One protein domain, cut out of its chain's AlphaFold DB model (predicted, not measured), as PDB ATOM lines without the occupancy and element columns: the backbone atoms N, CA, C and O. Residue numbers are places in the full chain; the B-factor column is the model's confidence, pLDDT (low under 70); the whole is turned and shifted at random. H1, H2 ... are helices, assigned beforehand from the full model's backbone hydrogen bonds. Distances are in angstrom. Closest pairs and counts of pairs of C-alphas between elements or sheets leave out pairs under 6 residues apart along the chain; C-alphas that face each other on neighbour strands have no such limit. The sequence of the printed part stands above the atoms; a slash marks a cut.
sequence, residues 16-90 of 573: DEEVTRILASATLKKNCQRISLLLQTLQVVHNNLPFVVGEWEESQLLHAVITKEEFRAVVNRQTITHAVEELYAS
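This is residues 16 to 90 of the 573 residues of an uncharacterized protein of Phytophthora sojae (strain P6497) (UniProt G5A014). H2 runs through the middle, H4 crosses it nearly at a right angle, and H1 makes a V with its first end, residues 16 to 21 sticking out; H3 lies off to another side, touching no helix. The 75 printed residues hold four named helices, H1 to H4 in order, and no named strand: all helix. The whole is compact, radius of gyration of the C-alphas 12.3 A, spanning 32 by 30 by 21 A.

H2, residues 32 to 47, touches H4, residues 77 to 90, with its residues 37 to 41 alone, about perpendicular at 89 degrees; the closest C-alphas, of Thr 41 and Ile 80, are 5.6 A apart. H1, residues 16 to 29, and H2 form a helical hairpin and only just touch, with 3 pairs of C-alphas within 8 A, the closest those of Ala 26 and Cys 32, 5.0 A; they run opposite ways at a steep tilt of 42 degrees. H3, residues 57 to 66, is apart from H1, H2 and H4. In the four helices every O i to N i+4 pair is within hydrogen-bond range.

H2 measures 22.5 A, H1 and H4 19.9 A each, H3 14.2 A. C-alpha 16 is at (-36.600, 45.514, 38.757), C-alpha 90 at (-13.943, 49.573, 32.677).

The C-alphas farthest apart, of Val 65 and Ala 89, are 32.3 A apart. The printed part has no cut and no long link. Residues 26 to 30 are under pLDDT 70.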
ATOM      1  N   ASP A  16     -35.777  44.513  39.447       75.81
ATOM      2  CA  ASP A  16     -36.600  45.514  38.757       75.81
ATOM      3  C   ASP A  16     -35.975  46.917  38.838       75.81
ATOM      4  O   ASP A  16     -35.961  47.662  37.852       75.81
ATOM      5  N   GLU A  17     -35.370  47.260  39.979       78.94
ATOM      6  CA  GLU A  17     -34.582  48.488  40.152       78.94
ATOM      7  C   GLU A  17     -33.347  48.514  39.234       78.94
ATOM      8  O   GLU A  17     -33.013  49.549  38.648       78.94
ATOM      9  N   GLU A  18     -32.667  47.379  39.069       79.25
ATOM     10  CA  GLU A  18     -31.504  47.245  38.190       79.25
ATOM     11  C   GLU A  18     -31.887  47.344  36.707       79.25
ATOM     12  O   GLU A  18     -31.276  48.113  35.961       79.25
ATOM     13  N   VAL A  19     -32.958  46.664  36.291       80.44
ATOM     14  CA  VAL A  19     -33.516  46.769  34.933       80.44
ATOM     15  C   VAL A  19     -33.906  48.212  34.621       80.44
ATOM     16  O   VAL A  19     -33.525  48.737  33.573       80.44
ATOM     17  N   THR A  20     -34.596  48.889  35.540       80.69
ATOM     18  CA  THR A  20     -35.001  50.295  35.369       80.69
ATOM     19  C   THR A  20     -33.788  51.207  35.191       80.69
ATOM     20  O   THR A  20     -33.767  52.054  34.297       80.69
ATOM     21  N   ARG A  21     -32.735  51.002  35.988       80.12
ATOM     22  CA  ARG A  21     -31.480  51.759  35.894       80.12
ATOM     23  C   ARG A  21     -30.764  51.540  34.561       80.12
ATOM     24  O   ARG A  21     -30.284  52.502  33.959       80.12
ATOM     25  N   ILE A  22     -30.701  50.294  34.092       79.31
ATOM     26  CA  ILE A  22     -30.083  49.942  32.808       79.31
ATOM     27  C   ILE A  22     -30.869  50.570  31.655       79.31
ATOM     28  O   ILE A  22     -30.265  51.193  30.782       79.31
ATOM     29  N   LEU A  23     -32.201  50.472  31.668       76.94
ATOM     30  CA  LEU A  23     -33.065  51.066  30.644       76.94
ATOM     31  C   LEU A  23     -32.957  52.595  30.619       76.94
ATOM     32  O   LEU A  23     -32.839  53.182  29.541       76.94
ATOM     33  N   ALA A  24     -32.924  53.243  31.785       74.19
ATOM     34  CA  ALA A  24     -32.706  54.682  31.884       74.19
ATOM     35  C   ALA A  24     -31.349  55.079  31.275       74.19
ATOM     36  O   ALA A  24     -31.292  55.971  30.430       74.19
ATOM     37  N   SER A  25     -30.271  54.367  31.621       74.06
ATOM     38  CA  SER A  25     -28.925  54.585  31.067       74.06
ATOM     39  C   SER A  25     -28.867  54.368  29.548       74.06
ATOM     40  O   SER A  25     -28.272  55.172  28.828       74.06
ATOM     41  N   ALA A  26     -29.528  53.319  29.046       66.75
ATOM     42  CA  ALA A  26     -29.613  53.000  27.621       66.75
ATOM     43  C   ALA A  26     -30.277  54.111  26.814       66.75
ATOM     44  O   ALA A  26     -29.760  54.529  25.774       66.75
ATOM     45  N   THR A  27     -31.383  54.619  27.350       62.50
ATOM     46  CA  THR A  27     -32.204  55.655  26.727       62.50
ATOM     47  C   THR A  27     -31.493  57.010  26.761       62.50
ATOM     48  O   THR A  27     -31.431  57.698  25.744       62.50
ATOM     49  N   LEU A  28     -30.868  57.364  27.891       61.00
ATOM     50  CA  LEU A  28     -30.096  58.604  28.058       61.00
ATOM     51  C   LEU A  28     -28.866  58.668  27.141       61.00
ATOM     52  O   LEU A  28     -28.538  59.736  26.629       61.00
ATOM     53  N   LYS A  29     -28.189  57.536  26.912       64.38
ATOM     54  CA  LYS A  29     -26.953  57.472  26.111       64.38
ATOM     55  C   LYS A  29     -27.173  57.110  24.638       64.38
ATOM     56  O   LYS A  29     -26.193  57.037  23.902       64.38
ATOM     57  N   LYS A  30     -28.422  56.863  24.210       68.25
ATOM     58  CA  LYS A  30     -28.785  56.386  22.858       68.25
ATOM     59  C   LYS A  30     -27.918  55.210  22.376       68.25
ATOM     60  O   LYS A  30     -27.493  55.178  21.226       68.25
ATOM     61  N   ASN A  31     -27.615  54.257  23.260       78.12
ATOM     62  CA  ASN A  31     -26.692  53.159  22.948       78.12
ATOM     63  C   ASN A  31     -27.212  51.790  23.420       78.12
ATOM     64  O   ASN A  31     -26.516  51.021  24.088       78.12
ATOM     65  N   CYS A  32     -28.473  51.508  23.093       84.94
ATOM     66  CA  CYS A  32     -29.189  50.291  23.483       84.94
ATOM     67  C   CYS A  32     -28.512  49.009  22.965       84.94
ATOM     68  O   CYS A  32     -28.404  48.029  23.703       84.94
ATOM     69  N   GLN A  33     -27.970  49.034  21.742       88.25
ATOM     70  CA  GLN A  33     -27.236  47.905  21.159       88.25
ATOM     71  C   GLN A  33     -25.970  47.561  21.955       88.25
ATOM     72  O   GLN A  33     -25.746  46.396  22.276       88.25
ATOM     73  N   ARG A  34     -25.160  48.555  22.345       87.38
ATOM     74  CA  ARG A  34     -23.958  48.302  23.158       87.38
ATOM     75  C   ARG A  34     -24.312  47.711  24.514       87.38
ATOM     76  O   ARG A  34     -23.658  46.774  24.945       87.38
ATOM     77  N   ILE A  35     -25.357  48.207  25.175       87.25
ATOM     78  CA  ILE A  35     -25.794  47.648  26.464       87.25
ATOM     79  C   ILE A  35     -26.256  46.200  26.309       87.25
ATOM     80  O   ILE A  35     -25.883  45.360  27.125       87.25
ATOM     81  N   SER A  36     -27.008  45.895  25.249       88.94
ATOM     82  CA  SER A  36     -27.390  44.519  24.916       88.94
ATOM     83  C   SER A  36     -26.160  43.627  24.733       88.94
ATOM     84  O   SER A  36     -26.080  42.565  25.350       88.94
ATOM     85  N   LEU A  37     -25.154  44.087  23.979       91.81
ATOM     86  CA  LEU A  37     -23.899  43.359  23.794       91.81
ATOM     87  C   LEU A  37     -23.162  43.133  25.122       91.81
ATOM     88  O   LEU A  37     -22.741  42.014  25.392       91.81
ATOM     89  N   LEU A  38     -23.027  44.156  25.972       91.31
ATOM     90  CA  LEU A  38     -22.340  44.032  27.265       91.31
ATOM     91  C   LEU A  38     -23.058  43.051  28.203       91.31
ATOM     92  O   LEU A  38     -22.398  42.247  28.857       91.31
ATOM     93  N   LEU A  39     -24.393  43.066  28.243       89.56
ATOM     94  CA  LEU A  39     -25.179  42.117  29.039       89.56
ATOM     95  C   LEU A  39     -25.047  40.681  28.526       89.56
ATOM     96  O   LEU A  39     -24.888  39.760  29.327       89.56
ATOM     97  N   GLN A  40     -25.067  40.486  27.207       91.06
ATOM     98  CA  GLN A  40     -24.828  39.171  26.609       91.06
ATOM     99  C   GLN A  40     -23.402  38.691  26.895       91.06
ATOM    100  O   GLN A  40     -23.208  37.545  27.293       91.06
ATOM    101  N   THR A  41     -22.407  39.572  26.815       93.50
ATOM    102  CA  THR A  41     -21.028  39.256  27.207       93.50
ATOM    103  C   THR A  41     -20.929  38.876  28.687       93.50
ATOM    104  O   THR A  41     -20.284  37.880  29.014       93.50
ATOM    105  N   LEU A  42     -21.610  39.587  29.592       91.25
ATOM    106  CA  LEU A  42     -21.680  39.204  31.008       91.25
ATOM    107  C   LEU A  42     -22.351  37.841  31.197       91.25
ATOM    108  O   LEU A  42     -21.896  37.051  32.022       91.25
ATOM    109  N   GLN A  43     -23.387  37.523  30.420       91.25
ATOM    110  CA  GLN A  43     -23.996  36.193  30.430       91.25
ATOM    111  C   GLN A  43     -22.985  35.119  30.012       91.25
ATOM    112  O   GLN A  43     -22.907  34.086  30.681       91.25
ATOM    113  N   VAL A  44     -22.188  35.365  28.967       92.69
ATOM    114  CA  VAL A  44     -21.117  34.453  28.537       92.69
ATOM    115  C   VAL A  44     -20.094  34.246  29.650       92.69
ATOM    116  O   VAL A  44     -19.798  33.104  30.000       92.69
ATOM    117  N   VAL A  45     -19.600  35.333  30.247       88.88
ATOM    118  CA  VAL A  45     -18.565  35.292  31.291       88.88
ATOM    119  C   VAL A  45     -19.076  34.622  32.567       88.88
ATOM    120  O   VAL A  45     -18.454  33.683  33.057       88.88
ATOM    121  N   HIS A  46     -20.224  35.048  33.098       87.75
ATOM    122  CA  HIS A  46     -20.753  34.533  34.366       87.75
ATOM    123  C   HIS A  46     -21.178  33.064  34.292       87.75
ATOM    124  O   HIS A  46     -21.141  32.371  35.308       87.75
ATOM    125  N   ASN A  47     -21.562  32.578  33.109       91.56
ATOM    126  CA  ASN A  47     -22.035  31.204  32.922       91.56
ATOM    127  C   ASN A  47     -21.020  30.306  32.196       91.56
ATOM    128  O   ASN A  47     -21.338  29.155  31.906       91.56
ATOM    129  N   ASN A  48     -19.802  30.796  31.930       89.44
ATOM    130  CA  ASN A  48     -18.754  30.077  31.194       89.44
ATOM    131  C   ASN A  48     -19.242  29.511  29.846       89.44
ATOM    132  O   ASN A  48     -18.949  28.363  29.500       89.44
ATOM    133  N   LEU A  49     -20.014  30.298  29.094       92.62
ATOM    134  CA  LEU A  49     -20.522  29.876  27.789       92.62
ATOM    135  C   LEU A  49     -19.435  30.011  26.708       92.62
ATOM    136  O   LEU A  49     -18.520  30.830  26.837       92.62
ATOM    137  N   PRO A  50     -19.522  29.241  25.610       93.25
ATOM    138  CA  PRO A  50     -18.673  29.459  24.447       93.25
ATOM    139  C   PRO A  50     -18.860  30.869  23.875       93.25
ATOM    140  O   PRO A  50     -19.981  31.360  23.769       93.25
ATOM    141  N   PHE A  51     -17.778  31.502  23.416       93.06
ATOM    142  CA  PHE A  51     -17.840  32.856  22.835       93.06
ATOM    143  C   PHE A  51     -18.626  32.898  21.515       93.06
ATOM    144  O   PHE A  51     -19.003  33.961  21.048       93.06
ATOM    145  N   VAL A  52     -18.882  31.733  20.924       93.81
ATOM    146  CA  VAL A  52     -19.690  31.555  19.714       93.81
ATOM    147  C   VAL A  52     -21.181  31.374  20.019       93.81
ATOM    148  O   VAL A  52     -21.945  31.095  19.109       93.81
ATOM    149  N   VAL A  53     -21.629  31.498  21.275       92.44
ATOM    150  CA  VAL A  53     -23.029  31.207  21.648       92.44
ATOM    151  C   VAL A  53     -24.048  32.047  20.868       92.44
ATOM    152  O   VAL A  53     -25.120  31.546  20.545       92.44
ATOM    153  N   GLY A  54     -23.714  33.290  20.510       89.25
ATOM    154  CA  GLY A  54     -24.569  34.142  19.671       89.25
ATOM    155  C   GLY A  54     -24.593  33.749  18.188       89.25
ATOM    156  O   GLY A  54     -25.460  34.203  17.449       89.25
ATOM    157  N   GLU A  55     -23.676  32.880  17.754       92.69
ATOM    158  CA  GLU A  55     -23.590  32.377  16.378       92.69
ATOM    159  C   GLU A  55     -24.456  31.129  16.155       92.69
ATOM    160  O   GLU A  55     -24.665  30.743  15.009       92.69
ATOM    161  N   TRP A  56     -24.974  30.505  17.217       94.69
ATOM    162  CA  TRP A  56     -25.890  29.369  17.098       94.69
ATOM    163  C   TRP A  56     -27.225  29.796  16.493       94.69
ATOM    164  O   TRP A  56     -27.736  30.876  16.795       94.69
ATOM    165  N   GLU A  57     -27.800  28.929  15.664       94.31
ATOM    166  CA  GLU A  57     -29.046  29.204  14.947       94.31
ATOM    167  C   GLU A  57     -30.186  29.527  15.921       94.31
ATOM    168  O   GLU A  57     -30.886  30.527  15.758       94.31
ATOM    169  N   GLU A  58     -30.311  28.765  17.008       94.19
ATOM    170  CA  GLU A  58     -31.334  28.971  18.031       94.19
ATOM    171  C   GLU A  58     -31.170  30.315  18.749       94.19
ATOM    172  O   GLU A  58     -32.163  30.990  19.023       94.19
ATOM    173  N   SER A  59     -29.932  30.739  19.020       91.00
ATOM    174  CA  SER A  59     -29.643  32.042  19.631       91.00
ATOM    175  C   SER A  59     -30.027  33.192  18.701       91.00
ATOM    176  O   SER A  59     -30.624  34.174  19.150       91.00
ATOM    177  N   GLN A  60     -29.727  33.067  17.406       90.56
ATOM    178  CA  GLN A  60     -30.079  34.071  16.400       90.56
ATOM    179  C   GLN A  60     -31.594  34.176  16.215       90.56
ATOM    180  O   GLN A  60     -32.134  35.286  16.212       90.56
ATOM    181  N   LEU A  61     -32.288  33.037  16.120       91.44
ATOM    182  CA  LEU A  61     -33.746  32.981  16.026       91.44
ATOM    183  C   LEU A  61     -34.401  33.584  17.266       91.44
ATOM    184  O   LEU A  61     -35.279  34.439  17.145       91.44
ATOM    185  N   LEU A  62     -33.943  33.198  18.460       88.62
ATOM    186  CA  LEU A  62     -34.468  33.733  19.709       88.62
ATOM    187  C   LEU A  62     -34.304  35.256  19.750       88.62
ATOM    188  O   LEU A  62     -35.286  35.965  19.950       88.62
ATOM    189  N   HIS A  63     -33.100  35.764  19.477       87.50
ATOM    190  CA  HIS A  63     -32.810  37.198  19.447       87.50
ATOM    191  C   HIS A  63     -33.648  37.949  18.394       87.50
ATOM    192  O   HIS A  63     -34.132  39.052  18.655       87.50
ATOM    193  N   ALA A  64     -33.900  37.353  17.225       87.19
ATOM    194  CA  ALA A  64     -34.774  37.940  16.211       87.19
ATOM    195  C   ALA A  64     -36.242  38.026  16.674       87.19
ATOM    196  O   ALA A  64     -36.908  39.025  16.394       87.19
ATOM    197  N   VAL A  65     -36.737  37.021  17.400       90.19
ATOM    198  CA  VAL A  65     -38.139  36.937  17.840       90.19
ATOM    199  C   VAL A  65     -38.417  37.800  19.076       90.19
ATOM    200  O   VAL A  65     -39.452  38.461  19.127       90.19
ATOM    201  N   ILE A  66     -37.524  37.805  20.073       89.69
ATOM    202  CA  ILE A  66     -37.822  38.374  21.404       89.69
ATOM    203  C   ILE A  66     -37.165  39.731  21.675       89.69
ATOM    204  O   ILE A  66     -37.598  40.449  22.578       89.69
ATOM    205  N   THR A  67     -36.106  40.092  20.946       85.25
ATOM    206  CA  THR A  67     -35.345  41.317  21.219       85.25
ATOM    207  C   THR A  67     -35.864  42.473  20.370       85.25
ATOM    208  O   THR A  67     -35.887  42.403  19.137       85.25
ATOM    209  N   LYS A  68     -36.249  43.568  21.041       86.12
ATOM    210  CA  LYS A  68     -36.632  44.833  20.395       86.12
ATOM    211  C   LYS A  68     -35.534  45.305  19.445       86.12
ATOM    212  O   LYS A  68     -34.355  45.210  19.778       86.12
ATOM    213  N   GLU A  69     -35.927  45.871  18.309       84.75
ATOM    214  CA  GLU A  69     -35.014  46.269  17.230       84.75
ATOM    215  C   GLU A  69     -33.870  47.181  17.707       84.75
ATOM    216  O   GLU A  69     -32.707  46.934  17.401       84.75
ATOM    217  N   GLU A  70     -34.175  48.154  18.566       85.31
ATOM    218  CA  GLU A  70     -33.203  49.080  19.162       85.31
ATOM    219  C   GLU A  70     -32.137  48.399  20.053       85.31
ATOM    220  O   GLU A  70     -31.049  48.941  20.242       85.31
ATOM    221  N   PHE A  71     -32.411  47.198  20.576       85.94
ATOM    222  CA  PHE A  71     -31.491  46.399  21.397       85.94
ATOM    223  C   PHE A  71     -30.810  45.271  20.615       85.94
ATOM    224  O   PHE A  71     -30.023  44.518  21.200       85.94
ATOM    225  N   ARG A  72     -31.082  45.125  19.313       87.62
ATOM    226  CA  ARG A  72     -30.461  44.067  18.512       87.62
ATOM    227  C   ARG A  72     -28.984  44.379  18.290       87.62
ATOM    228  O   ARG A  72     -28.639  45.277  17.527       87.62
ATOM    229  N   ALA A  73     -28.120  43.625  18.959       89.31
ATOM    230  CA  ALA A  73     -26.674  43.707  18.805       89.31
ATOM    231  C   ALA A  73     -26.149  42.519  17.992       89.31
ATOM    232  O   ALA A  73     -26.707  41.424  18.049       89.31
ATOM    233  N   VAL A  74     -25.053  42.721  17.260       89.88
ATOM    234  CA  VAL A  74     -24.337  41.617  16.610       89.88
ATOM    235  C   VAL A  74     -23.528  40.884  17.673       89.88
ATOM    236  O   VAL A  74     -22.558  41.428  18.205       89.88
ATOM    237  N   VAL A  75     -23.925  39.654  17.988       91.88
ATOM    238  CA  VAL A  75     -23.289  38.840  19.029       91.88
ATOM    239  C   VAL A  75     -22.599  37.662  18.370       91.88
ATOM    240  O   VAL A  75     -23.230  36.706  17.935       91.88
ATOM    241  N   ASN A  76     -21.283  37.760  18.270       93.31
ATOM    242  CA  ASN A  76     -20.426  36.725  17.725       93.31
ATOM    243  C   ASN A  76     -19.116  36.692  18.513       93.31
ATOM    244  O   ASN A  76     -18.886  37.520  19.402       93.31
ATOM    245  N   ARG A  77     -18.232  35.755  18.176       93.94
ATOM    246  CA  ARG A  77     -16.949  35.598  18.858       93.94
ATOM    247  C   ARG A  77     -16.149  36.898  18.906       93.94
ATOM    248  O   ARG A  77     -15.567  37.205  19.939       93.94
ATOM    249  N   GLN A  78     -16.097  37.645  17.806       95.00
ATOM    250  CA  GLN A  78     -15.290  38.860  17.711       95.00
ATOM    251  C   GLN A  78     -15.865  39.992  18.569       95.00
ATOM    252  O   GLN A  78     -15.123  40.631  19.315       95.00
ATOM    253  N   THR A  79     -17.178  40.224  18.502       94.00
ATOM    254  CA  THR A  79     -17.832  41.285  19.280       94.00
ATOM    255  C   THR A  79     -17.845  40.969  20.770       94.00
ATOM    256  O   THR A  79     -17.605  41.872  21.570       94.00
ATOM    257  N   ILE A  80     -18.020  39.698  21.148       94.06
ATOM    258  CA  ILE A  80     -17.870  39.245  22.537       94.06
ATOM    259  C   ILE A  80     -16.434  39.460  23.014       94.06
ATOM    260  O   ILE A  80     -16.245  40.033  24.081       94.06
ATOM    261  N   THR A  81     -15.415  39.066  22.239       93.56
ATOM    262  CA  THR A  81     -14.012  39.276  22.633       93.56
ATOM    263  C   THR A  81     -13.709  40.755  22.890       93.56
ATOM    264  O   THR A  81     -13.194  41.081  23.957       93.56
ATOM    265  N   HIS A  82     -14.075  41.657  21.975       93.69
ATOM    266  CA  HIS A  82     -13.864  43.096  22.182       93.69
ATOM    267  C   HIS A  82     -14.663  43.640  23.377       93.69
ATOM    268  O   HIS A  82     -14.161  44.460  24.141       93.69
ATOM    269  N   ALA A  83     -15.896  43.168  23.583       93.62
ATOM    270  CA  ALA A  83     -16.704  43.568  24.731       93.62
ATOM    271  C   ALA A  83     -16.117  43.067  26.063       93.62
ATOM    272  O   ALA A  83     -16.228  43.760  27.069       93.62
ATOM    273  N   VAL A  84     -15.465  41.898  26.089       93.12
ATOM    274  CA  VAL A  84     -14.723  41.422  27.269       93.12
ATOM    275  C   VAL A  84     -13.562  42.364  27.586       93.12
ATOM    276  O   VAL A  84     -13.374  42.707  28.752       93.12
ATOM    277  N   GLU A  85     -12.808  42.811  26.580       91.25
ATOM    278  CA  GLU A  85     -11.720  43.785  26.764       91.25
ATOM    279  C   GLU A  85     -12.244  45.128  27.286       91.25
ATOM    280  O   GLU A  85     -11.671  45.697  28.215       91.25
ATOM    281  N   GLU A  86     -13.371  45.604  26.752       91.94
ATOM    282  CA  GLU A  86     -14.043  46.818  27.225       91.94
ATOM    283  C   GLU A  86     -14.499  46.690  28.685       91.94
ATOM    284  O   GLU A  86     -14.206  47.563  29.508       91.94
ATOM    285  N   LEU A  87     -15.193  45.597  29.023       90.69
ATOM    286  CA  LEU A  87     -15.643  45.317  30.387       90.69
ATOM    287  C   LEU A  87     -14.460  45.206  31.344       90.69
ATOM    288  O   LEU A  87     -14.530  45.717  32.460       90.69
ATOM    289  N   TYR A  88     -13.370  44.576  30.908       88.75
ATOM    290  CA  TYR A  88     -12.146  44.485  31.691       88.75
ATOM    291  C   TYR A  88     -11.541  45.869  31.936       88.75
ATOM    292  O   TYR A  88     -11.299  46.216  33.088       88.75
ATOM    293  N   ALA A  89     -11.359  46.691  30.898       89.94
ATOM    294  CA  ALA A  89     -10.814  48.042  31.036       89.94
ATOM    295  C   ALA A  89     -11.683  48.921  31.953       89.94
ATOM    296  O   ALA A  89     -11.164  49.588  32.848       89.94
ATOM    297  N   SER A  90     -13.009  48.872  31.789       89.38
ATOM    298  CA  SER A  90     -13.943  49.573  32.677       89.38
ATOM    299  C   SER A  90     -13.873  49.045  34.111       89.38
ATOM    300  O   SER A  90     -13.906  49.831  35.056       89.38
TER     301      SER A  90